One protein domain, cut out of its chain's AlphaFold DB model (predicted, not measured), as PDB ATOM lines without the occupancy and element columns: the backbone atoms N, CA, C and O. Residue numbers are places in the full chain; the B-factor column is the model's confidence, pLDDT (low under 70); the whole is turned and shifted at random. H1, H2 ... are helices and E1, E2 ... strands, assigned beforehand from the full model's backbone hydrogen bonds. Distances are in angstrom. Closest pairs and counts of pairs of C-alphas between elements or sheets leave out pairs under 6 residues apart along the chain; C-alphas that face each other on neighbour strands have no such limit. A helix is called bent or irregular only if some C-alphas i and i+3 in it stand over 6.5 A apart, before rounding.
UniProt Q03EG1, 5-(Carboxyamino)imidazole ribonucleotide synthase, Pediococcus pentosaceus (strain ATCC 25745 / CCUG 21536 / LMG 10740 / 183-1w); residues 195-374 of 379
ATOM      1  N   GLY A 195      13.761  11.589  80.824       93.12
ATOM      2  CA  GLY A 195      12.618  12.020  80.019       93.12
ATOM      3  C   GLY A 195      12.117  13.439  80.320       93.12
ATOM      4  O   GLY A 195      12.759  14.224  81.020       93.12
ATOM      5  N   LYS A 196      10.938  13.753  79.777       96.56
ATOM      6  CA  LYS A 196      10.251  15.049  79.856       96.56
ATOM      7  C   LYS A 196       8.898  14.907  80.545       96.56
ATOM      8  O   LYS A 196       8.152  13.976  80.241       96.56
ATOM      9  N   GLU A 197       8.554  15.850  81.419       97.31
ATOM     10  CA  GLU A 197       7.186  15.962  81.925       97.31
ATOM     11  C   GLU A 197       6.339  16.759  80.929       97.31
ATOM     12  O   GLU A 197       6.634  17.916  80.629       97.31
ATOM     13  N   ILE A 198       5.296  16.124  80.399       98.44
ATOM     14  CA  ILE A 198       4.409  16.683  79.382       98.44
ATOM     15  C   ILE A 198       3.007  16.795  79.956       98.44
ATOM     16  O   ILE A 198       2.416  15.793  80.354       98.44
ATOM     17  N   ALA A 199       2.435  17.994  79.938       98.38
ATOM     18  CA  ALA A 199       1.067  18.218  80.381       98.38
ATOM     19  C   ALA A 199       0.152  18.583  79.205       98.38
ATOM     20  O   ALA A 199       0.496  19.380  78.327       98.38
ATOM     21  N   VAL A 200      -1.054  18.012  79.208       98.56
ATOM     22  CA  VAL A 200      -2.142  18.365  78.289       98.56
ATOM     23  C   VAL A 200      -3.290  18.935  79.108       98.56
ATOM     24  O   VAL A 200      -3.936  18.217  79.871       98.56
ATOM     25  N   SER A 201      -3.547  20.234  78.949       98.62
ATOM     26  CA  SER A 201      -4.690  20.905  79.579       98.62
ATOM     27  C   SER A 201      -5.935  20.790  78.706       98.62
ATOM     28  O   SER A 201      -5.885  20.999  77.492       98.62
ATOM     29  N   ILE A 202      -7.069  20.470  79.322       98.62
ATOM     30  CA  ILE A 202      -8.334  20.179  78.650       98.62
ATOM     31  C   ILE A 202      -9.428  21.012  79.300       98.62
ATOM     32  O   ILE A 202      -9.548  21.035  80.520       98.62
ATOM     33  N   VAL A 203     -10.258  21.662  78.486       98.56
ATOM     34  CA  VAL A 203     -11.519  22.256  78.936       98.56
ATOM     35  C   VAL A 203     -12.681  21.381  78.482       98.56
ATOM     36  O   VAL A 203     -12.758  21.011  77.309       98.56
ATOM     37  N   LYS A 204     -13.604  21.073  79.398       97.75
ATOM     38  CA  LYS A 204     -14.852  20.353  79.120       97.75
ATOM     39  C   LYS A 204     -16.047  21.184  79.563       97.75
ATOM     40  O   LYS A 204     -16.088  21.661  80.692       97.75
ATOM     41  N   ASP A 205     -17.012  21.388  78.676       96.12
ATOM     42  CA  ASP A 205     -18.198  22.191  78.980       96.12
ATOM     43  C   ASP A 205     -19.380  21.355  79.501       96.12
ATOM     44  O   ASP A 205     -19.359  20.123  79.504       96.12
ATOM     45  N   GLN A 206     -20.465  22.028  79.898       94.56
ATOM     46  CA  GLN A 206     -21.695  21.388  80.398       94.56
ATOM     47  C   GLN A 206     -22.398  20.460  79.378       94.56
ATOM     48  O   GLN A 206     -23.349  19.753  79.730       94.56
ATOM     49  N   ASN A 207     -21.981  20.474  78.107       92.38
ATOM     50  CA  ASN A 207     -22.479  19.606  77.039       92.38
ATOM     51  C   ASN A 207     -21.478  18.496  76.676       92.38
ATOM     52  O   ASN A 207     -21.661  17.841  75.650       92.38
ATOM     53  N   ASN A 208     -20.441  18.278  77.494       92.25
ATOM     54  CA  ASN A 208     -19.343  17.345  77.239       92.25
ATOM     55  C   ASN A 208     -18.552  17.644  75.955       92.25
ATOM     56  O   ASN A 208     -17.837  16.772  75.460       92.25
ATOM     57  N   ARG A 209     -18.648  18.864  75.406       95.12
ATOM     58  CA  ARG A 209     -17.713  19.302  74.366       95.12
ATOM     59  C   ARG A 209     -16.376  19.541  75.042       95.12
ATOM     60  O   ARG A 209     -16.334  20.151  76.109       95.12
ATOM     61  N   GLN A 210     -15.307  19.083  74.407       96.94
ATOM     62  CA  GLN A 210     -13.960  19.234  74.930       96.94
ATOM     63  C   GLN A 210     -13.034  19.882  73.910       96.94
ATOM     64  O   GLN A 210     -13.167  19.661  72.701       96.94
ATOM     65  N   LYS A 211     -12.097  20.677  74.412       98.12
ATOM     66  CA  LYS A 211     -11.006  21.282  73.649       98.12
ATOM     67  C   LYS A 211      -9.721  21.134  74.450       98.12
ATOM     68  O   LYS A 211      -9.750  21.192  75.675       98.12
ATOM     69  N   MET A 212      -8.618  20.905  73.751       98.44
ATOM     70  CA  MET A 212      -7.301  20.749  74.358       98.44
ATOM     71  C   MET A 212      -6.472  21.984  74.048       98.44
ATOM     72  O   MET A 212      -6.509  22.491  72.926       98.44
ATOM     73  N   PHE A 213      -5.732  22.456  75.040       98.75
ATOM     74  CA  PHE A 213      -4.659  23.407  74.813       98.75
ATOM     75  C   PHE A 213      -3.462  22.704  74.155       98.75
ATOM     76  O   PHE A 213      -3.352  21.474  74.234       98.75
ATOM     77  N   PRO A 214      -2.558  23.457  73.500       98.25
ATOM     78  CA  PRO A 214      -1.274  22.914  73.075       98.25
ATOM     79  C   PRO A 214      -0.566  22.223  74.246       98.25
ATOM     80  O   PRO A 214      -0.569  22.745  75.357       98.25
ATOM     81  N   MET A 215       0.026  21.054  74.006       98.25
ATOM     82  CA  MET A 215       0.809  20.361  75.030       98.25
ATOM     83  C   MET A 215       2.012  21.202  75.457       98.25
ATOM     84  O   MET A 215       2.577  21.933  74.637       98.25
ATOM     85  N   VAL A 216       2.394  21.085  76.725       98.62
ATOM     86  CA  VAL A 216       3.503  21.840  77.315       98.62
ATOM     87  C   VAL A 216       4.527  20.899  77.926       98.62
ATOM     88  O   VAL A 216       4.168  19.818  78.389       98.62
ATOM     89  N   GLU A 217       5.789  21.313  77.926       98.44
ATOM     90  CA  GLU A 217       6.875  20.643  78.642       98.44
ATOM     91  C   GLU A 217       7.153  21.412  79.933       98.44
ATOM     92  O   GLU A 217       7.471  22.601  79.882       98.44
ATOM     93  N   ASN A 218       7.031  20.741  81.077       97.75
ATOM     94  CA  ASN A 218       7.338  21.307  82.384       97.75
ATOM     95  C   ASN A 218       8.752  20.907  82.809       97.75
ATOM     96  O   ASN A 218       9.116  19.730  82.807       97.75
ATOM     97  N   VAL A 219       9.546  21.895  83.209       95.56
ATOM     98  CA  VAL A 219      10.909  21.707  83.704       95.56
ATOM     99  C   VAL A 219      10.948  22.093  85.172       95.56
ATOM    100  O   VAL A 219      10.624  23.225  85.540       95.56
ATOM    101  N   TYR A 220      11.382  21.154  86.008       91.50
ATOM    102  CA  TYR A 220      11.487  21.336  87.450       91.50
ATOM    103  C   TYR A 220      12.942  21.461  87.881       91.50
ATOM    104  O   TYR A 220      13.817  20.744  87.399       91.50
ATOM    105  N   GLU A 221      13.189  22.323  88.859       87.56
ATOM    106  CA  GLU A 221      14.473  22.439  89.539       87.56
ATOM    107  C   GLU A 221      14.239  22.391  91.045       87.56
ATOM    108  O   GLU A 221      13.386  23.096  91.579       87.56
ATOM    109  N   ASN A 222      14.967  21.515  91.742       83.00
ATOM    110  CA  ASN A 222      14.754  21.260  93.171       83.00
ATOM    111  C   ASN A 222      13.282  20.953  93.524       83.00
ATOM    112  O   ASN A 222      12.840  21.280  94.621       83.00
ATOM    113  N   HIS A 223      12.560  20.292  92.608       81.19
ATOM    114  CA  HIS A 223      11.135  19.931  92.712       81.19
ATOM    115  C   HIS A 223      10.146  21.100  92.602       81.19
ATOM    116  O   HIS A 223       8.953  20.911  92.810       81.19
ATOM    117  N   PHE A 224      10.614  22.283  92.205       85.38
ATOM    118  CA  PHE A 224       9.760  23.429  91.908       85.38
ATOM    119  C   PHE A 224       9.695  23.667  90.410       85.38
ATOM    120  O   PHE A 224      10.699  23.524  89.710       85.38
ATOM    121  N   LEU A 225       8.507  24.019  89.919       92.00
ATOM    122  CA  LEU A 225       8.310  24.346  88.514       92.00
ATOM    123  C   LEU A 225       9.161  25.570  88.167       92.00
ATOM    124  O   LEU A 225       8.884  26.673  88.640       92.00
ATOM    125  N   LYS A 226      10.181  25.372  87.336       94.38
ATOM    126  CA  LYS A 226      11.096  26.420  86.883       94.38
ATOM    127  C   LYS A 226      10.599  27.027  85.580       94.38
ATOM    128  O   LYS A 226      10.448  28.246  85.491       94.38
ATOM    129  N   GLU A 227      10.322  26.169  84.599       96.88
ATOM    130  CA  GLU A 227       9.935  26.576  83.251       96.88
ATOM    131  C   GLU A 227       8.751  25.755  82.733       96.88
ATOM    132  O   GLU A 227       8.664  24.557  82.990       96.88
ATOM    133  N   THR A 228       7.896  26.382  81.930       98.56
ATOM    134  CA  THR A 228       6.910  25.680  81.093       98.56
ATOM    135  C   THR A 228       7.081  26.123  79.647       98.56
ATOM    136  O   THR A 228       7.053  27.319  79.360       98.56
ATOM    137  N   LYS A 229       7.259  25.173  78.726       98.62
ATOM    138  CA  LYS A 229       7.608  25.434  77.321       98.62
ATOM    139  C   LYS A 229       6.499  24.994  76.388       98.62
ATOM    140  O   LYS A 229       5.939  23.909  76.548       98.62
ATOM    141  N   VAL A 230       6.222  25.813  75.381       98.56
ATOM    142  CA  VAL A 230       5.269  25.492  74.320       98.56
ATOM    143  C   VAL A 230       5.702  26.142  72.996       98.56
ATOM    144  O   VAL A 230       6.032  27.328  72.992       98.56
ATOM    145  N   PRO A 231       5.686  25.425  71.857       98.19
ATOM    146  CA  PRO A 231       5.361  24.004  71.700       98.19
ATOM    147  C   PRO A 231       6.434  23.079  72.293       98.19
ATOM    148  O   PRO A 231       7.566  23.492  72.527       98.19
ATOM    149  N   VAL A 232       6.076  21.817  72.522       97.06
ATOM    150  CA  VAL A 232       7.029  20.796  72.980       97.06
ATOM    151  C   VAL A 232       7.998  20.396  71.871       97.06
ATOM    152  O   VAL A 232       7.630  20.341  70.696       97.06
ATOM    153  N   ASP A 233       9.215  20.033  72.263       94.50
ATOM    154  CA  ASP A 233      10.191  19.400  71.375       94.50
ATOM    155  C   ASP A 233      10.117  17.872  71.529       94.50
ATOM    156  O   ASP A 233      10.812  17.275  72.355       94.50
ATOM    157  N   LEU A 234       9.190  17.254  70.792       95.81
ATOM    158  CA  LEU A 234       8.958  15.806  70.740       95.81
ATOM    159  C   LEU A 234       8.735  15.357  69.294       95.81
ATOM    160  O   LEU A 234       8.164  16.102  68.494       95.81
ATOM    161  N   ASP A 235       9.084  14.109  68.974       96.81
ATOM    162  CA  ASP A 235       8.729  13.522  67.680       96.81
ATOM    163  C   ASP A 235       7.203  13.502  67.484       96.81
ATOM    164  O   ASP A 235       6.435  13.196  68.401       96.81
ATOM    165  N   SER A 236       6.752  13.799  66.264       96.62
ATOM    166  CA  SER A 236       5.327  13.853  65.911       96.62
ATOM    167  C   SER A 236       4.551  12.572  66.250       96.62
ATOM    168  O   SER A 236       3.387  12.644  66.645       96.62
ATOM    169  N   LYS A 237       5.183  11.395  66.148       97.44
ATOM    170  CA  LYS A 237       4.592  10.107  66.525       97.44
ATOM    171  C   LYS A 237       4.308  10.058  68.025       97.44
ATOM    172  O   LYS A 237       3.235   9.612  68.423       97.44
ATOM    173  N   VAL A 238       5.239  10.541  68.846       97.81
ATOM    174  CA  VAL A 238       5.090  10.590  70.307       97.81
ATOM    175  C   VAL A 238       4.026  11.613  70.696       97.81
ATOM    176  O   VAL A 238       3.146  11.291  71.490       97.81
ATOM    177  N   GLN A 239       4.019  12.794  70.066       98.00
ATOM    178  CA  GLN A 239       2.966  13.797  70.274       98.00
ATOM    179  C   GLN A 239       1.569  13.227  69.986       98.00
ATOM    180  O   GLN A 239       0.655  13.389  70.795       98.00
ATOM    181  N   ASN A 240       1.404  12.511  68.869       97.69
ATOM    182  CA  ASN A 240       0.133  11.868  68.527       97.69
ATOM    183  C   ASN A 240      -0.275  10.825  69.575       97.69
ATOM    184  O   ASN A 240      -1.420  10.835  70.022       97.69
ATOM    185  N   SER A 241       0.657   9.983  70.030       97.75
ATOM    186  CA  SER A 241       0.394   8.997  71.084       97.75
ATOM    187  C   SER A 241      -0.025   9.649  72.410       97.75
ATOM    188  O   SER A 241      -0.956   9.168  73.056       97.75
ATOM    189  N   VAL A 242       0.598  10.770  72.799       98.12
ATOM    190  CA  VAL A 242       0.205  11.546  73.992       98.12
ATOM    191  C   VAL A 242      -1.206  12.124  73.832       98.12
ATOM    192  O   VAL A 242      -2.015  12.034  74.753       98.12
ATOM    193  N   LEU A 243      -1.550  12.667  72.661       97.62
ATOM    194  CA  LEU A 243      -2.894  13.204  72.399       97.62
ATOM    195  C   LEU A 243      -3.972  12.113  72.380       97.62
ATOM    196  O   LEU A 243      -5.073  12.318  72.898       97.62
ATOM    197  N   GLU A 244      -3.672  10.945  71.813       97.31
ATOM    198  CA  GLU A 244      -4.564   9.784  71.854       97.31
ATOM    199  C   GLU A 244      -4.788   9.309  73.294       97.31
ATOM    200  O   GLU A 244      -5.930   9.065  73.698       97.31
ATOM    201  N   ALA A 245      -3.715   9.229  74.085       97.56
ATOM    202  CA  ALA A 245      -3.763   8.891  75.501       97.56
ATOM    203  C   ALA A 245      -4.618   9.898  76.292       97.56
ATOM    204  O   ALA A 245      -5.569   9.508  76.976       97.56
ATOM    205  N   ALA A 246      -4.358  11.196  76.119       97.94
ATOM    206  CA  ALA A 246      -5.120  12.273  76.743       97.94
ATOM    207  C   ALA A 246      -6.608  12.227  76.357       97.94
ATOM    208  O   ALA A 246      -7.476  12.397  77.212       97.94
ATOM    209  N   THR A 247      -6.922  11.927  75.092       96.88
ATOM    210  CA  THR A 247      -8.307  11.806  74.606       96.88
ATOM    211  C   THR A 247      -9.049  10.657  75.289       96.88
ATOM    212  O   THR A 247     -10.206  10.828  75.679       96.88
ATOM    213  N   LYS A 248      -8.398   9.498  75.463       96.50
ATOM    214  CA  LYS A 248      -8.985   8.342  76.162       96.50
ATOM    215  C   LYS A 248      -9.258   8.654  77.631       96.50
ATOM    216  O   LYS A 248     -10.370   8.419  78.095       96.50
ATOM    217  N   ILE A 249      -8.274   9.220  78.333       96.69
ATOM    218  CA  ILE A 249      -8.402   9.597  79.747       96.69
ATOM    219  C   ILE A 249      -9.520  10.635  79.919       96.69
ATOM    220  O   ILE A 249     -10.427  10.431  80.720       96.69
ATOM    221  N   ALA A 250      -9.533  11.700  79.112       96.12
ATOM    222  CA  ALA A 250     -10.557  12.746  79.171       96.12
ATOM    223  C   ALA A 250     -11.987  12.228  78.923       96.12
ATOM    224  O   ALA A 250     -12.957  12.780  79.451       96.12
ATOM    225  N   GLY A 251     -12.125  11.147  78.149       94.00
ATOM    226  CA  GLY A 251     -13.397  10.459  77.935       94.00
ATOM    227  C   GLY A 251     -13.985   9.841  79.210       94.00
ATOM    228  O   GLY A 251     -15.207   9.784  79.335       94.00
ATOM    229  N   LEU A 252     -13.137   9.434  80.161       93.44
ATOM    230  CA  LEU A 252     -13.537   8.880  81.462       93.44
ATOM    231  C   LEU A 252     -13.801   9.963  82.516       93.44
ATOM    232  O   LEU A 252     -14.462   9.705  83.519       93.44
ATOM    233  N   VAL A 253     -13.293  11.178  82.298       94.75
ATOM    234  CA  VAL A 253     -13.372  12.268  83.271       94.75
ATOM    235  C   VAL A 253     -14.753  12.921  83.255       94.75
ATOM    236  O   VAL A 253     -15.155  13.583  82.293       94.75
ATOM    237  N   GLU A 254     -15.481  12.779  84.358       94.62
ATOM    238  CA  GLU A 254     -16.735  13.486  84.611       94.62
ATOM    239  C   GLU A 254     -16.474  14.812  85.334       94.62
ATOM    240  O   GLU A 254     -16.453  14.882  86.562       94.62
ATOM    241  N   TYR A 255     -16.260  15.868  84.550       96.56
ATOM    242  CA  TYR A 255     -15.942  17.206  85.043       96.56
ATOM    243  C   TYR A 255     -16.396  18.285  84.054       96.56
ATOM    244  O   TYR A 255     -16.387  18.056  82.841       96.56
ATOM    245  N   VAL A 256     -16.755  19.463  84.567       97.56
ATOM    246  CA  VAL A 256     -16.968  20.679  83.767       97.56
ATOM    247  C   VAL A 256     -15.965  21.729  84.218       97.56
ATOM    248  O   VAL A 256     -15.926  22.072  85.392       97.56
ATOM    249  N   GLY A 257     -15.196  22.275  83.286       97.75
ATOM    250  CA  GLY A 257     -14.112  23.211  83.565       97.75
ATOM    251  C   GLY A 257     -12.795  22.748  82.959       97.75
ATOM    252  O   GLY A 257     -12.780  21.905  82.060       97.75
ATOM    253  N   VAL A 258     -11.699  23.323  83.450       98.38
ATOM    254  CA  VAL A 258     -10.330  22.981  83.047       98.38
ATOM    255  C   VAL A 258      -9.733  21.938  83.989       98.38
ATOM    256  O   VAL A 258      -9.916  22.023  85.200       98.38
ATOM    257  N   PHE A 259      -9.027  20.967  83.421       98.12
ATOM    258  CA  PHE A 259      -8.198  20.000  84.136       98.12
ATOM    259  C   PHE A 259      -6.972  19.641  83.283       98.12
ATOM    260  O   PHE A 259      -6.975  19.856  82.068       98.12
ATOM    261  N   SER A 260      -5.936  19.082  83.900       97.88
ATOM    262  CA  SER A 260      -4.706  18.657  83.223       97.88
ATOM    263  C   SER A 260      -4.476  17.162  83.361       97.88
ATOM    264  O   SER A 260      -4.789  16.568  84.389       97.88
ATOM    265  N   ILE A 261      -3.884  16.567  82.330       98.00
ATOM    266  CA  ILE A 261      -3.310  15.223  82.385       98.00
ATOM    267  C   ILE A 261      -1.801  15.373  82.236       98.00
ATOM    268  O   ILE A 261      -1.343  15.948  81.245       98.00
ATOM    269  N   VAL A 262      -1.056  14.869  83.213       97.56
ATOM    270  CA  VAL A 262       0.405  14.914  83.249       97.56
ATOM    271  C   VAL A 262       0.956  13.551  82.858       97.56
ATOM    272  O   VAL A 262       0.533  12.511  83.375       97.56
ATOM    273  N   PHE A 263       1.907  13.569  81.937       97.75
ATOM    274  CA  PHE A 263       2.625  12.409  81.445       97.75
ATOM    275  C   PHE A 263       4.118  12.571  81.692       97.75
ATOM    276  O   PHE A 263       4.656  13.673  81.622       97.75
ATOM    277  N   TYR A 264       4.799  11.451  81.883       97.38
ATOM    278  CA  TYR A 264       6.241  11.361  81.747       97.38
ATOM    279  C   TYR A 264       6.577  10.666  80.430       97.38
ATOM    280  O   TYR A 264       6.063   9.579  80.156       97.38
ATOM    281  N   VAL A 265       7.418  11.290  79.610       97.56
ATOM    282  CA  VAL A 265       7.780  10.800  78.276       97.56
ATOM    283  C   VAL A 265       9.283  10.572  78.201       97.56
ATOM    284  O   VAL A 265      10.053  11.519  78.347       97.56
ATOM    285  N   ASP A 266       9.700   9.338  77.931       95.12
ATOM    286  CA  ASP A 266      11.105   8.959  77.740       95.12
ATOM    287  C   ASP A 266      11.255   8.186  76.422       95.12
ATOM    288  O   ASP A 266      10.767   7.065  76.266       95.12
ATOM    289  N   GLY A 267      11.864   8.823  75.419       93.44
ATOM    290  CA  GLY A 267      11.894   8.295  74.056       93.44
ATOM    291  C   GLY A 267      10.487   8.120  73.470       93.44
ATOM    292  O   GLY A 267       9.782   9.101  73.234       93.44
ATOM    293  N   GLU A 268      10.093   6.871  73.196       94.06
ATOM    294  CA  GLU A 268       8.735   6.527  72.737       94.06
ATOM    295  C   GLU A 268       7.808   6.058  73.872       94.06
ATOM    296  O   GLU A 268       6.612   5.864  73.635       94.06
ATOM    297  N   ASP A 269       8.329   5.864  75.086       94.56
ATOM    298  CA  ASP A 269       7.539   5.407  76.224       94.56
ATOM    299  C   ASP A 269       6.781   6.577  76.864       94.56
ATOM    300  O   ASP A 269       7.338   7.642  77.132       94.56
ATOM    301  N   ILE A 270       5.488   6.361  77.120       96.06
ATOM    302  CA  ILE A 270       4.580   7.343  77.719       96.06
ATOM    303  C   ILE A 270       3.991   6.733  78.983       96.06
ATOM    304  O   ILE A 270       3.325   5.694  78.932       96.06
ATOM    305  N   TYR A 271       4.201   7.420  80.099       96.12
ATOM    306  CA  TYR A 271       3.673   7.047  81.399       96.12
ATOM    307  C   TYR A 271       2.692   8.109  81.876       96.12
ATOM    308  O   TYR A 271       2.996   9.296  81.845       96.12
ATOM    309  N   PHE A 272       1.517   7.697  82.331       96.00
ATOM    310  CA  PHE A 272       0.619   8.565  83.081       96.00
ATOM    311  C   PHE A 272       1.221   8.850  84.463       96.00
ATOM    312  O   PHE A 272       1.594   7.916  85.178       96.00
ATOM    313  N   GLU A 273       1.298  10.125  84.837       94.06
ATOM    314  CA  GLU A 273       1.806  10.545  86.143       94.06
ATOM    315  C   GLU A 273       0.672  10.953  87.081       94.06
ATOM    316  O   GLU A 273       0.565  10.412  88.185       94.06
ATOM    317  N   GLN A 274      -0.177  11.887  86.650       93.12
ATOM    318  CA  GLN A 274      -1.243  12.422  87.491       93.12
ATOM    319  C   GLN A 274      -2.337  13.111  86.659       93.12
ATOM    320  O   GLN A 274      -2.077  13.683  85.597       93.12
ATOM    321  N   LEU A 275      -3.573  13.082  87.157       95.12
ATOM    322  CA  LEU A 275      -4.686  13.900  86.678       95.12
ATOM    323  C   LEU A 275      -4.852  15.081  87.642       95.12
ATOM    324  O   LEU A 275      -4.632  14.933  88.835       95.12
ATOM    325  N   ILE A 276      -5.185  16.279  87.172       93.88
ATOM    326  CA  ILE A 276      -5.238  17.462  88.044       93.88
ATOM    327  C   ILE A 276      -6.506  18.264  87.737       93.88
ATOM    328  O   ILE A 276      -6.582  18.864  86.662       93.88
ATOM    329  N   PRO A 277      -7.525  18.272  88.618       94.50
ATOM    330  CA  PRO A 277      -8.672  19.156  88.469       94.50
ATOM    331  C   PRO A 277      -8.289  20.620  88.695       94.50
ATOM    332  O   PRO A 277      -7.550  20.949  89.618       94.50
ATOM    333  N   GLY A 278      -8.882  21.518  87.912       94.69
ATOM    334  CA  GLY A 278      -8.712  22.954  88.091       94.69
ATOM    335  C   GLY A 278      -7.533  23.532  87.313       94.69
ATOM    336  O   GLY A 278      -7.113  22.997  86.283       94.69
ATOM    337  N   ILE A 279      -7.066  24.690  87.782       95.62
ATOM    338  CA  ILE A 279      -6.027  25.480  87.121       95.62
ATOM    339  C   ILE A 279      -4.723  25.396  87.909       95.62
ATOM    340  O   ILE A 279      -4.733  25.470  89.135       95.62
ATOM    341  N   ARG A 280      -3.603  25.277  87.198       91.94
ATOM    342  CA  ARG A 280      -2.254  25.158  87.757       91.94
ATOM    343  C   ARG A 280      -1.309  26.215  87.198       91.94
ATOM    344  O   ARG A 280      -1.560  26.781  86.134       91.94
ATOM    345  N   ASP A 281      -0.214  26.455  87.913       92.00
ATOM    346  CA  ASP A 281       0.738  27.523  87.602       92.00
ATOM    347  C   ASP A 281       1.349  27.386  86.199       92.00
ATOM    348  O   ASP A 281       1.458  28.394  85.503       92.00
ATOM    349  N   GLU A 282       1.669  26.169  85.741       95.44
ATOM    350  CA  GLU A 282       2.213  25.908  84.398       95.44
ATOM    351  C   GLU A 282       1.302  26.406  83.270       95.44
ATOM    352  O   GLU A 282       1.763  26.822  82.205       95.44
ATOM    353  N   GLN A 283      -0.009  26.439  83.505       98.00
ATOM    354  CA  GLN A 283      -0.981  26.849  82.499       98.00
ATOM    355  C   GLN A 283      -0.982  28.361  82.254       98.00
ATOM    356  O   GLN A 283      -1.556  28.816  81.262       98.00
ATOM    357  N   ASN A 284      -0.311  29.151  83.099       97.94
ATOM    358  CA  ASN A 284      -0.126  30.579  82.856       97.94
ATOM    359  C   ASN A 284       0.631  30.861  81.553       97.94
ATOM    360  O   ASN A 284       0.476  31.950  80.998       97.94
ATOM    361  N   VAL A 285       1.370  29.886  81.003       98.75
ATOM    362  CA  VAL A 285       1.988  30.000  79.672       98.75
ATOM    363  C   VAL A 285       0.968  30.380  78.585       98.75
ATOM    364  O   VAL A 285       1.268  31.156  77.673       98.75
ATOM    365  N   PHE A 286      -0.279  29.918  78.723       98.75
ATOM    366  CA  PHE A 286      -1.379  30.188  77.795       98.75
ATOM    367  C   PHE A 286      -1.924  31.615  77.866       98.75
ATOM    368  O   PHE A 286      -2.665  32.017  76.972       98.75
ATOM    369  N   ASN A 287      -1.527  32.411  78.865       98.25
ATOM    370  CA  ASN A 287      -1.874  33.834  78.919       98.25
ATOM    371  C   ASN A 287      -1.234  34.636  77.769       98.25
ATOM    372  O   ASN A 287      -1.698  35.733  77.470       98.25
ATOM    373  N   LEU A 288      -0.213  34.071  77.113       98.38
ATOM    374  CA  LEU A 288       0.401  34.612  75.900       98.38
ATOM    375  C   LEU A 288       0.414  33.606  74.743       98.38
ATOM    376  O   LEU A 288       0.151  33.975  73.601       98.38
ATOM    377  N   ALA A 289       0.714  32.333  75.023       98.50
ATOM    378  CA  ALA A 289       0.981  31.345  73.982       98.50
ATOM    379  C   ALA A 289      -0.234  31.007  73.106       98.50
ATOM    380  O   ALA A 289      -0.057  30.600  71.961       98.50
ATOM    381  N   SER A 290      -1.465  31.141  73.607       98.50
ATOM    382  CA  SER A 290      -2.685  30.742  72.891       98.50
ATOM    383  C   SER A 290      -3.664  31.892  72.673       98.50
ATOM    384  O   SER A 290      -3.557  32.968  73.245       98.50
ATOM    385  N   ASN A 291      -4.661  31.660  71.815       98.31
ATOM    386  CA  ASN A 291      -5.705  32.641  71.490       98.31
ATOM    387  C   ASN A 291      -6.763  32.842  72.591       98.31
ATOM    388  O   ASN A 291      -7.673  33.646  72.410       98.31
ATOM    389  N   THR A 292      -6.695  32.059  73.662       98.50
ATOM    390  CA  THR A 292      -7.555  32.105  74.850       98.50
ATOM    391  C   THR A 292      -6.727  31.643  76.047       98.50
ATOM    392  O   THR A 292      -5.658  31.057  75.862       98.50
ATOM    393  N   THR A 293      -7.217  31.876  77.261       98.56
ATOM    394  CA  THR A 293      -6.553  31.464  78.504       98.56
ATOM    395  C   THR A 293      -7.329  30.339  79.179       98.56
ATOM    396  O   THR A 293      -8.538  30.195  78.980       98.56
ATOM    397  N   VAL A 294      -6.667  29.558  80.037       98.44
ATOM    398  CA  VAL A 294      -7.364  28.559  80.868       98.44
ATOM    399  C   VAL A 294      -8.403  29.200  81.789       98.44
ATOM    400  O   VAL A 294      -9.444  28.607  82.051       98.44
ATOM    401  N   TYR A 295      -8.168  30.440  82.223       98.50
ATOM    402  CA  TYR A 295      -9.089  31.208  83.056       98.50
ATOM    403  C   TYR A 295     -10.371  31.569  82.303       98.50
ATOM    404  O   TYR A 295     -11.470  31.375  82.826       98.50
ATOM    405  N   GLU A 296     -10.244  32.056  81.064       98.56
ATOM    406  CA  GLU A 296     -11.402  32.359  80.225       98.56
ATOM    407  C   GLU A 296     -12.161  31.072  79.889       98.56
ATOM    408  O   GLU A 296     -13.371  31.009  80.091       98.56
ATOM    409  N   GLU A 297     -11.472  30.016  79.448       98.69
ATOM    410  CA  GLU A 297     -12.123  28.753  79.085       98.69
ATOM    411  C   GLU A 297     -12.794  28.059  80.280       98.69
ATOM    412  O   GLU A 297     -13.895  27.527  80.125       98.69
ATOM    413  N   MET A 298     -12.208  28.134  81.482       98.38
ATOM    414  CA  MET A 298     -12.858  27.699  82.724       98.38
ATOM    415  C   MET A 298     -14.190  28.432  82.909       98.38
ATOM    416  O   MET A 298     -15.242  27.807  83.037       98.38
ATOM    417  N   LEU A 299     -14.178  29.765  82.854       98.12
ATOM    418  CA  LEU A 299     -15.391  30.561  83.029       98.12
ATOM    419  C   LEU A 299     -16.408  30.308  81.913       98.12
ATOM    420  O   LEU A 299     -17.601  30.213  82.199       98.12
ATOM    421  N   ARG A 300     -15.976  30.135  80.658       97.94
ATOM    422  CA  ARG A 300     -16.861  29.800  79.530       97.94
ATOM    423  C   ARG A 300     -17.551  28.455  79.738       97.94
ATOM    424  O   ARG A 300     -18.775  28.377  79.622       97.94
ATOM    425  N   ALA A 301     -16.789  27.424  80.100       97.56
ATOM    426  CA  ALA A 301     -17.309  26.086  80.364       97.56
ATOM    427  C   ALA A 301     -18.362  26.092  81.480       97.56
ATOM    428  O   ALA A 301     -19.444  25.518  81.325       97.56
ATOM    429  N   LEU A 302     -18.078  26.793  82.580       96.94
ATOM    430  CA  LEU A 302     -18.962  26.867  83.743       96.94
ATOM    431  C   LEU A 302     -20.188  27.758  83.517       96.94
ATOM    432  O   LEU A 302     -21.254  27.470  84.053       96.94
ATOM    433  N   SER A 303     -20.066  28.810  82.707       95.50
ATOM    434  CA  SER A 303     -21.155  29.762  82.433       95.50
ATOM    435  C   SER A 303     -22.095  29.338  81.302       95.50
ATOM    436  O   SER A 303     -23.094  30.011  81.044       95.50
ATOM    437  N   GLY A 304     -21.795  28.226  80.622       93.31
ATOM    438  CA  GLY A 304     -22.576  27.726  79.490       93.31
ATOM    439  C   GLY A 304     -22.264  28.428  78.165       93.31
ATOM    440  O   GLY A 304     -22.970  28.210  77.178       93.31
ATOM    441  N   MET A 305     -21.211  29.250  78.120       94.88
ATOM    442  CA  MET A 305     -20.683  29.800  76.875       94.88
ATOM    443  C   MET A 305     -20.039  28.693  76.032       94.88
ATOM    444  O   MET A 305     -19.651  27.630  76.515       94.88
ATOM    445  N   MET A 306     -19.915  28.941  74.730       95.12
ATOM    446  CA  MET A 306     -19.197  28.029  73.845       95.12
ATOM    447  C   MET A 306     -17.693  28.143  74.099       95.12
ATOM    448  O   MET A 306     -17.146  29.236  73.950       95.12
ATOM    449  N   ILE A 307     -17.045  27.035  74.451       97.38
ATOM    450  CA  ILE A 307     -15.581  26.947  74.546       97.38
ATOM    451  C   ILE A 307     -14.929  27.223  73.186       97.38
ATOM    452  O   ILE A 307     -15.507  26.910  72.137       97.38
ATOM    453  N   SER A 308     -13.760  27.853  73.202       97.50
ATOM    454  CA  SER A 308     -13.099  28.345  71.991       97.50
ATOM    455  C   SER A 308     -12.452  27.223  71.181       97.50
ATOM    456  O   SER A 308     -12.150  26.147  71.689       97.50
ATOM    457  N   ASP A 309     -12.191  27.477  69.897       97.50
ATOM    458  CA  ASP A 309     -11.259  26.640  69.142       97.50
ATOM    459  C   ASP A 309      -9.827  27.063  69.491       97.50
ATOM    460  O   ASP A 309      -9.348  28.116  69.054       97.50
ATOM    461  N   ILE A 310      -9.209  26.295  70.387       98.50
ATOM    462  CA  ILE A 310      -7.932  26.631  71.017       98.50
ATOM    463  C   ILE A 310      -6.796  26.330  70.044       98.50
ATOM    464  O   ILE A 310      -6.710  25.239  69.484       98.50
ATOM    465  N   ARG A 311      -5.913  27.307  69.851       97.62
ATOM    466  CA  ARG A 311      -4.746  27.211  68.977       97.62
ATOM    467  C   ARG A 311      -3.554  27.925  69.595       97.62
ATOM    468  O   ARG A 311      -3.700  28.973  70.227       97.62
ATOM    469  N   LEU A 312      -2.372  27.378  69.340       98.25
ATOM    470  CA  LEU A 312      -1.116  28.075  69.581       98.25
ATOM    471  C   LEU A 312      -1.070  29.348  68.715       98.25
ATOM    472  O   LEU A 312      -1.513  29.349  67.563       98.25
ATOM    473  N   GLN A 313      -0.601  30.448  69.287       97.69
ATOM    474  CA  GLN A 313      -0.413  31.739  68.624       97.69
ATOM    475  C   GLN A 313       1.063  32.067  68.482       97.69
ATOM    476  O   GLN A 313       1.491  32.423  67.388       97.69
ATOM    477  N   VAL A 314       1.823  31.911  69.563       98.12
ATOM    478  CA  VAL A 314       3.252  32.204  69.589       98.12
ATOM    479  C   VAL A 314       3.966  31.183  70.481       98.12
ATOM    480  O   VAL A 314       3.410  30.803  71.517       98.12
ATOM    481  N   PRO A 315       5.146  30.680  70.077       98.62
ATOM    482  CA  PRO A 315       6.033  29.949  70.970       98.62
ATOM    483  C   PRO A 315       6.374  30.778  72.207       98.62
ATOM    484  O   PRO A 315       6.726  31.951  72.092       98.62
ATOM    485  N   THR A 316       6.289  30.154  73.378       98.81
ATOM    486  CA  THR A 316       6.472  30.829  74.662       98.81
ATOM    487  C   THR A 316       7.185  29.914  75.647       98.81
ATOM    488  O   THR A 316       6.870  28.726  75.753       98.81
ATOM    489  N   ILE A 317       8.102  30.489  76.422       98.75
ATOM    490  CA  ILE A 317       8.603  29.894  77.662       98.75
ATOM    491  C   ILE A 317       8.083  30.728  78.833       98.75
ATOM    492  O   ILE A 317       8.322  31.934  78.908       98.75
ATOM    493  N   MET A 318       7.353  30.084  79.740       98.50
ATOM    494  CA  MET A 318       7.030  30.640  81.047       98.50
ATOM    495  C   MET A 318       8.184  30.369  82.008       98.50
ATOM    496  O   MET A 318       8.644  29.236  82.090       98.50
ATOM    497  N   LEU A 319       8.601  31.379  82.766       97.06
ATOM    498  CA  LEU A 319       9.638  31.292  83.792       97.06
ATOM    499  C   LEU A 319       9.085  31.754  85.130       97.06
ATOM    500  O   LEU A 319       8.695  32.915  85.257       97.06
ATOM    501  N   ASN A 320       9.090  30.893  86.143       94.38
ATOM    502  CA  ASN A 320       8.743  31.324  87.494       94.38
ATOM    503  C   ASN A 320       9.847  32.213  88.086       94.38
ATOM    504  O   ASN A 320      11.036  32.037  87.814       94.38
ATOM    505  N   ILE A 321       9.441  33.200  88.886       92.31
ATOM    506  CA  ILE A 321      10.337  34.170  89.521       92.31
ATOM    507  C   ILE A 321      10.342  33.926  91.023       92.31
ATOM    508  O   ILE A 321       9.298  34.030  91.661       92.31
ATOM    509  N   THR A 322      11.516  33.700  91.603       89.69
ATOM    510  CA  THR A 322      11.723  33.694  93.059       89.69
ATOM    511  C   THR A 322      12.102  35.082  93.593       89.69
ATOM    512  O   THR A 322      12.539  35.969  92.849       89.69
ATOM    513  N   ASP A 323      12.019  35.270  94.914       86.31
ATOM    514  CA  ASP A 323      12.506  36.485  95.588       86.31
ATOM    515  C   ASP A 323      13.988  36.784  95.293       86.31
ATOM    516  O   ASP A 323      14.393  37.946  95.167       86.31
ATOM    517  N   GLU A 324      14.818  35.745  95.163       86.50
ATOM    518  CA  GLU A 324      16.242  35.895  94.862       86.50
ATOM    519  C   GLU A 324      16.458  36.435  93.441       86.50
ATOM    520  O   GLU A 324      17.244  37.369  93.224       86.50
ATOM    521  N   GLN A 325      15.705  35.903  92.476       90.62
ATOM    522  CA  GLN A 325      15.783  36.299  91.071       90.62
ATOM    523  C   GLN A 325      15.263  37.718  90.831       90.62
ATOM    524  O   GLN A 325      15.756  38.399  89.928       90.62
ATOM    525  N   MET A 326      14.361  38.225  91.678       87.62
ATOM    526  CA  MET A 326      13.779  39.568  91.550       87.62
ATOM    527  C   MET A 326      14.829  40.683  91.416       87.62
ATOM    528  O   MET A 326      14.625  41.687  90.728       87.62
ATOM    529  N   LYS A 327      15.994  40.531  92.057       82.50
ATOM    530  CA  LYS A 327      17.089  41.507  91.939       82.50
ATOM    531  C   LYS A 327      17.757  41.468  90.565       82.50
ATOM    532  O   LYS A 327      18.145  42.524  90.067       82.50
ATOM    533  N   LYS A 328      17.877  40.281  89.970       88.12
ATOM    534  CA  LYS A 328      18.563  40.045  88.695       88.12
ATOM    535  C   LYS A 328      17.687  40.402  87.487       88.12
ATOM    536  O   LYS A 328      18.198  40.922  86.498       88.12
ATOM    537  N   ILE A 329      16.363  40.224  87.581       92.00
ATOM    538  CA  ILE A 329      15.452  40.502  86.453       92.00
ATOM    539  C   ILE A 329      15.263  41.997  86.151       92.00
ATOM    540  O   ILE A 329      14.785  42.341  85.074       92.00
ATOM    541  N   LYS A 330      15.660  42.908  87.053       90.00
ATOM    542  CA  LYS A 330      15.479  44.364  86.873       90.00
ATOM    543  C   LYS A 330      16.116  44.906  85.598       90.00
ATOM    544  O   LYS A 330      15.573  45.823  84.994       90.00
ATOM    545  N   THR A 331      17.262  44.365  85.190       90.75
ATOM    546  CA  THR A 331      17.880  44.752  83.918       90.75
ATOM    547  C   THR A 331      17.054  44.240  82.746       90.75
ATOM    548  O   THR A 331      16.792  45.000  81.819       90.75
ATOM    549  N   GLN A 332      16.582  42.992  82.819       93.94
ATOM    550  CA  GLN A 332      15.771  42.375  81.766       93.94
ATOM    551  C   GLN A 332      14.445  43.112  81.565       93.94
ATOM    552  O   GLN A 332      14.066  43.353  80.425       93.94
ATOM    553  N   TRP A 333      13.832  43.601  82.647       93.56
ATOM    554  CA  TRP A 333      12.657  44.482  82.613       93.56
ATOM    555  C   TRP A 333      12.818  45.684  81.672       93.56
ATOM    556  O   TRP A 333      11.855  46.146  81.070       93.56
ATOM    557  N   LEU A 334      14.036  46.219  81.553       93.88
ATOM    558  CA  LEU A 334      14.316  47.412  80.755       93.88
ATOM    559  C   LEU A 334      14.703  47.097  79.305       93.88
ATOM    560  O   LEU A 334      14.596  47.982  78.459       93.88
ATOM    561  N   ILE A 335      15.198  45.885  79.023       94.56
ATOM    562  CA  ILE A 335      15.842  45.567  77.736       94.56
ATOM    563  C   ILE A 335      15.169  44.434  76.956       94.56
ATOM    564  O   ILE A 335      15.394  44.315  75.752       94.56
ATOM    565  N   LYS A 336      14.355  43.594  77.603       95.81
ATOM    566  CA  LYS A 336      13.681  42.455  76.969       95.81
ATOM    567  C   LYS A 336      12.261  42.839  76.570       95.81
ATOM    568  O   LYS A 336      11.314  42.659  77.322       95.81
ATOM    569  N   SER A 337      12.125  43.384  75.362       95.75
ATOM    570  CA  SER A 337      10.819  43.814  74.832       95.75
ATOM    571  C   SER A 337       9.827  42.673  74.558       95.75
ATOM    572  O   SER A 337       8.633  42.932  74.483       95.75
ATOM    573  N   ASN A 338      10.314  41.436  74.429       97.06
ATOM    574  CA  ASN A 338       9.531  40.215  74.214       97.06
ATOM    575  C   ASN A 338       9.261  39.435  75.518       97.06
ATOM    576  O   ASN A 338       8.969  38.244  75.482       97.06
ATOM    577  N   TRP A 339       9.475  40.056  76.684       97.69
ATOM    578  CA  TRP A 339       9.214  39.446  77.990       97.69
ATOM    579  C   TRP A 339       8.032  40.151  78.650       97.69
ATOM    580  O   TRP A 339       8.054  41.366  78.857       97.69
ATOM    581  N   HIS A 340       7.015  39.380  79.021       97.69
ATOM    582  CA  HIS A 340       5.797  39.861  79.667       97.69
ATOM    583  C   HIS A 340       5.836  39.449  81.133       97.69
ATOM    584  O   HIS A 340       5.865  38.265  81.457       97.69
ATOM    585  N   PHE A 341       5.897  40.431  82.026       96.50
ATOM    586  CA  PHE A 341       6.097  40.196  83.451       96.50
ATOM    587  C   PHE A 341       4.763  40.189  84.198       96.50
ATOM    588  O   PHE A 341       3.993  41.148  84.118       96.50
ATOM    589  N   HIS A 342       4.535  39.143  84.987       95.50
ATOM    590  CA  HIS A 342       3.343  38.956  85.806       95.50
ATOM    591  C   HIS A 342       3.758  38.728  87.258       95.50
ATOM    592  O   HIS A 342       4.637  37.917  87.533       95.50
ATOM    593  N   PHE A 343       3.126  39.424  88.203       92.38
ATOM    594  CA  PHE A 343       3.392  39.245  89.631       92.38
ATOM    595  C   PHE A 343       2.119  38.926  90.388       92.38
ATOM    596  O   PHE A 343       1.054  39.488  90.120       92.38
ATOM    597  N   TYR A 344       2.261  38.040  91.361       89.81
ATOM    598  CA  TYR A 344       1.165  37.624  92.208       89.81
ATOM    599  C   TYR A 344       0.965  38.620  93.353       89.81
ATOM    600  O   TYR A 344       1.943  39.107  93.929       89.81
ATOM    601  N   PRO A 345      -0.287  38.926  93.736       86.38
ATOM    602  CA  PRO A 345      -0.527  39.569  95.015       86.38
ATOM    603  C   PRO A 345      -0.214  38.592  96.154       86.38
ATOM    604  O   PRO A 345      -0.110  37.381  95.964       86.38
ATOM    605  N   GLN A 346      -0.110  39.123  97.369       84.19
ATOM    606  CA  GLN A 346       0.048  38.292  98.555       84.19
ATOM    607  C   GLN A 346      -1.226  37.470  98.799       84.19
ATOM    608  O   GLN A 346      -2.295  38.038  99.012       84.19
ATOM    609  N   VAL A 347      -1.098  36.147  98.798       81.62
ATOM    610  CA  VAL A 347      -2.190  35.193  99.023       81.62
ATOM    611  C   VAL A 347      -1.792  34.148 100.067       81.62
ATOM    612  O   VAL A 347      -0.605  33.957 100.337       81.62
ATOM    613  N   ASP A 348      -2.785  33.490 100.659       73.75
ATOM    614  CA  ASP A 348      -2.606  32.437 101.662       73.75
ATOM    615  C   ASP A 348      -2.566  31.057 100.981       73.75
ATOM    616  O   ASP A 348      -3.511  30.282 101.035       73.75
ATOM    617  N   GLU A 349      -1.449  30.751 100.321       72.31
ATOM    618  CA  GLU A 349      -1.194  29.472  99.643       72.31
ATOM    619  C   GLU A 349       0.182  28.927 100.072       72.31
ATOM    620  O   GLU A 349       1.112  29.699 100.320       72.31
ATOM    621  N   ALA A 350       0.327  27.606 100.230       64.00
ATOM    622  CA  ALA A 350       1.536  27.004 100.810       64.00
ATOM    623  C   ALA A 350       2.804  27.330  99.995       64.00
ATOM    624  O   ALA A 350       3.821  27.741 100.567       64.00
ATOM    625  N   ASP A 351       2.688  27.262  98.666       61.00
ATOM    626  CA  ASP A 351       3.762  27.553  97.709       61.00
ATOM    627  C   ASP A 351       3.871  29.049  97.376       61.00
ATOM    628  O   ASP A 351       4.788  29.485  96.666       61.00
ATOM    629  N   ALA A 352       3.000  29.884  97.969       58.97
ATOM    630  CA  ALA A 352       2.995  31.329  97.751       58.97
ATOM    631  C   ALA A 352       4.340  31.995  98.080       58.97
ATOM    632  O   ALA A 352       4.623  33.093  97.605       58.97
ATOM    633  N   LYS A 353       5.150  31.344  98.923       59.34
ATOM    634  CA  LYS A 353       6.433  31.845  99.427       59.34
ATOM    635  C   LYS A 353       7.618  31.576  98.500       59.34
ATOM    636  O   LYS A 353       8.694  32.094  98.769       59.34
ATOM    637  N   GLN A 354       7.462  30.729  97.487       75.81
ATOM    638  CA  GLN A 354       8.588  30.294  96.653       75.81
ATOM    639  C   GLN A 354       8.693  31.107  95.371       75.81
ATOM    640  O   GLN A 354       9.774  31.577  95.021       75.81
ATOM    641  N   HIS A 355       7.561  31.329  94.708       86.56
ATOM    642  CA  HIS A 355       7.480  32.211  93.546       86.56
ATOM    643  C   HIS A 355       6.828  33.541  93.932       86.56
ATOM    644  O   HIS A 355       6.058  33.601  94.875       86.56
ATOM    645  N   ILE A 356       7.105  34.623  93.224       90.69
ATOM    646  CA  ILE A 356       6.428  35.921  93.403       90.69
ATOM    647  C   ILE A 356       5.713  36.371  92.130       90.69
ATOM    648  O   ILE A 356       5.023  37.389  92.110       90.69
ATOM    649  N   GLY A 357       5.878  35.608  91.056       93.25
ATOM    650  CA  GLY A 357       5.377  35.909  89.732       93.25
ATOM    651  C   GLY A 357       5.979  34.970  88.702       93.25
ATOM    652  O   GLY A 357       6.675  34.015  89.049       93.25
ATOM    653  N   TYR A 358       5.742  35.292  87.440       95.88
ATOM    654  CA  TYR A 358       6.312  34.605  86.293       95.88
ATOM    655  C   TYR A 358       6.537  35.579  85.134       95.88
ATOM    656  O   TYR A 358       5.962  36.668  85.074       95.88
ATOM    657  N   ILE A 359       7.396  35.180  84.207       97.75
ATOM    658  CA  ILE A 359       7.637  35.867  82.941       97.75
ATOM    659  C   ILE A 359       7.155  34.964  81.821       97.75
ATOM    660  O   ILE A 359       7.419  33.769  81.850       97.75
ATOM    661  N   LEU A 360       6.485  35.535  80.828       98.56
ATOM    662  CA  LEU A 360       6.221  34.879  79.552       98.56
ATOM    663  C   LEU A 360       7.181  35.475  78.530       98.56
ATOM    664  O   LEU A 360       7.099  36.666  78.245       98.56
ATOM    665  N   ALA A 361       8.120  34.682  78.025       98.38
ATOM    666  CA  ALA A 361       9.044  35.094  76.976       98.38
ATOM    667  C   ALA A 361       8.601  34.480  75.645       98.38
ATOM    668  O   ALA A 361       8.503  33.256  75.557       98.38
ATOM    669  N   ASP A 362       8.339  35.312  74.636       98.19
ATOM    670  CA  ASP A 362       7.917  34.870  73.300       98.19
ATOM    671  C   ASP A 362       8.997  35.062  72.226       98.19
ATOM    672  O   ASP A 362       9.958  35.815  72.410       98.19
ATOM    673  N   GLY A 363       8.866  34.356  71.104       96.62
ATOM    674  CA  GLY A 363       9.822  34.395  69.997       96.62
ATOM    675  C   GLY A 363       9.419  33.491  68.831       96.62
ATOM    676  O   GLY A 363       8.310  32.959  68.804       96.62
ATOM    677  N   ASP A 364      10.325  33.311  67.866       95.75
ATOM    678  CA  ASP A 364      10.052  32.516  66.660       95.75
ATOM    679  C   ASP A 364      10.041  31.004  66.944       95.75
ATOM    680  O   ASP A 364       9.270  30.260  66.336       95.75
ATOM    681  N   ASP A 365      10.874  30.546  67.885       96.19
ATOM    682  CA  ASP A 365      10.904  29.169  68.367       96.19
ATOM    683  C   ASP A 365      11.437  29.064  69.810       96.19
ATOM    684  O   ASP A 365      12.123  29.952  70.321       96.19
ATOM    685  N   VAL A 366      11.120  27.951  70.479       97.31
ATOM    686  CA  VAL A 366      11.483  27.697  71.887       97.31
ATOM    687  C   VAL A 366      12.995  27.662  72.101       97.31
ATOM    688  O   VAL A 366      13.465  28.074  73.159       97.31
ATOM    689  N   LYS A 367      13.781  27.217  71.115       96.69
ATOM    690  CA  LYS A 367      15.236  27.116  71.255       96.69
ATOM    691  C   LYS A 367      15.872  28.504  71.311       96.69
ATOM    692  O   LYS A 367      16.703  28.751  72.179       96.69
ATOM    693  N   GLN A 368      15.453  29.419  70.442       96.00
ATOM    694  CA  GLN A 368      15.917  30.805  70.468       96.00
ATOM    695  C   GLN A 368      15.527  31.509  71.775       96.00
ATOM    696  O   GLN A 368      16.326  32.261  72.338       96.00
ATOM    697  N   ILE A 369      14.306  31.266  72.268       97.81
ATOM    698  CA  ILE A 369      13.852  31.817  73.551       97.81
ATOM    699  C   ILE A 369      14.729  31.266  74.685       97.81
ATOM    700  O   ILE A 369      15.210  32.046  75.503       97.81
ATOM    701  N   GLN A 370      15.018  29.960  74.694       97.69
ATOM    702  CA  GLN A 370      15.907  29.352  75.687       97.69
ATOM    703  C   GLN A 370      17.308  29.963  75.646       97.69
ATOM    704  O   GLN A 370      17.808  30.398  76.676       97.69
ATOM    705  N   GLU A 371      17.913  30.106  74.463       96.56
ATOM    706  CA  GLU A 371      19.220  30.763  74.321       96.56
ATOM    707  C   GLU A 371      19.184  32.201  74.871       96.56
ATOM    708  O   GLU A 371      20.136  32.669  75.499       96.56
ATOM    709  N   GLN A 372      18.080  32.926  74.672       95.44
ATOM    710  CA  GLN A 372      17.906  34.269  75.222       95.44
ATOM    711  C   GLN A 372      17.884  34.275  76.759       95.44
ATOM    712  O   GLN A 372      18.404  35.226  77.351       95.44
ATOM    713  N   ILE A 373      17.259  33.267  77.370       96.06
ATOM    714  CA  ILE A 373      17.126  33.087  78.820       96.06
ATOM    715  C   ILE A 373      18.467  32.674  79.423       96.06
ATOM    716  O   ILE A 373      18.933  33.333  80.355       96.06
ATOM    717  N   ASP A 374      19.128  31.678  78.837       95.38
ATOM    718  CA  ASP A 374      20.416  31.151  79.296       95.38
ATOM    719  C   ASP A 374      21.485  32.255  79.322       95.38
ATOM    720  O   ASP A 374      22.212  32.406  80.298       95.38
TER     721      ASP A 374
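This is residues 195 to 374 of the 379 residues of the protein "5-(Carboxyamino)imidazole ribonucleotide synthase" of Pediococcus pentosaceus (strain ATCC 25745 / CCUG 21536 / LMG 10740 / 183-1w) (UniProt Q03EG1). One strongly twisted sheet of nine strands forms two wings, E1, E2, E5 and E6 in one and E4, E7, E9 and E8 in the other, with E3 joining them between E1 and E4. The sheet curls round H2, which sits close to the middle of the domain, and also round H1, which packs on the wing of E1, E5 and E6; H3 packs on E5 and E1, H6 on E7, H4 only grazes the sheet beside E8, and H5 lies off the sheet. The printed part has 180 residues with six named helices and nine named strands, in the order E1 E2 E3 E4 H1 E5 E6 H2 H3 E7 H4 E8 H5 E9 H6. The class is mixed, helices and strands, and the sheet is branched, its neighbour pairs antiparallel. The whole is compact, with a radius of gyration of the C-alphas of 16.4 A, and spans 47 by 38 by 30 A.

E1, residues 196 to 204, has three neighbours in staggered pairing. E2, residues 210 to 212, and E3, residues 216 to 221, lie on one side of it, and E5, residues 257 to 266, on the other side. E1 and E2 form a hairpin, with N 203 and O 211 at 2.9 A. N 199 of E1 and O 216 of E3 are 3.0 A apart, and N 198 of E1 and O 263 of E5 2.8 A. E4, residues 224 to 230, forms a hairpin with E3, with N 217 and O 229 at 2.9 A. H1, residues 236 to 252, is on the sheet; its closest C-alphas to E5 are those of Ala 246 and Ile 261, 6.6 A apart. E6, residues 269 to 277, is an edge strand in a hairpin with E5, with N 260 and O 276 at 2.8 A. H2, residues 281 to 289, is on the sheet, where the C-alphas of Val 285 and Met 318 are its closest to E7, residues 316 to 321, at 5.3 A. H3, residues 294 to 303, touches H2 about perpendicular, at 85 degrees, the closest C-alphas being those of Gln 283 and Val 294, 6.8 A apart. H3 lies over E5 at a height over the sheet of 7.1 A and runs along the strands, at 15 degrees to E5 on the local plane. E7 pairs with E4, N 318 and O 228 at 2.8 A, and with E9, residues 357 to 362, N 319 and O 359 at 2.8 A. H4, residues 329 to 335, only grazes the sheet, with its residues 329 to 333. E8, residues 339 to 343, is the edge strand beside E9, with N 340 and O 360 at 2.8 A. H5, residues 350 to 353, is not on the sheet and is irregular, C-alphas 350 and 353 being 7.0 A apart. H6, residues 366 to 374, is on the sheet over E7, at a height over the sheet of 8.8 A. Every O i to N i+4 pair is within hydrogen-bond range in H3 and H6, against 12 of 13 in H1, 2 of 3 in H4 and 1 of 5 in H2, where 5 of 6 O i to N i+3 pairs are; H5 is too short for an O i to N i+4 pair.

E1 begins at C-alpha 196, (10.251, 15.049, 79.856), and is 25.7 A long. E5 measures 29.5 A, H1 24.9 A and E6 24.5 A. H2 begins at C-alpha 281, (0.738, 27.523, 87.602). H6 ends at C-alpha 374, (20.416, 31.151, 79.296).

The two C-alphas farthest apart are those of Asn 207 and Thr 331, 48.0 A. The printed part has no cut, and the link from H3 to E7, residues 304 to 315, is long. The mean pLDDT of the printed part is 94.4, and residues 350 to 353 are under 70.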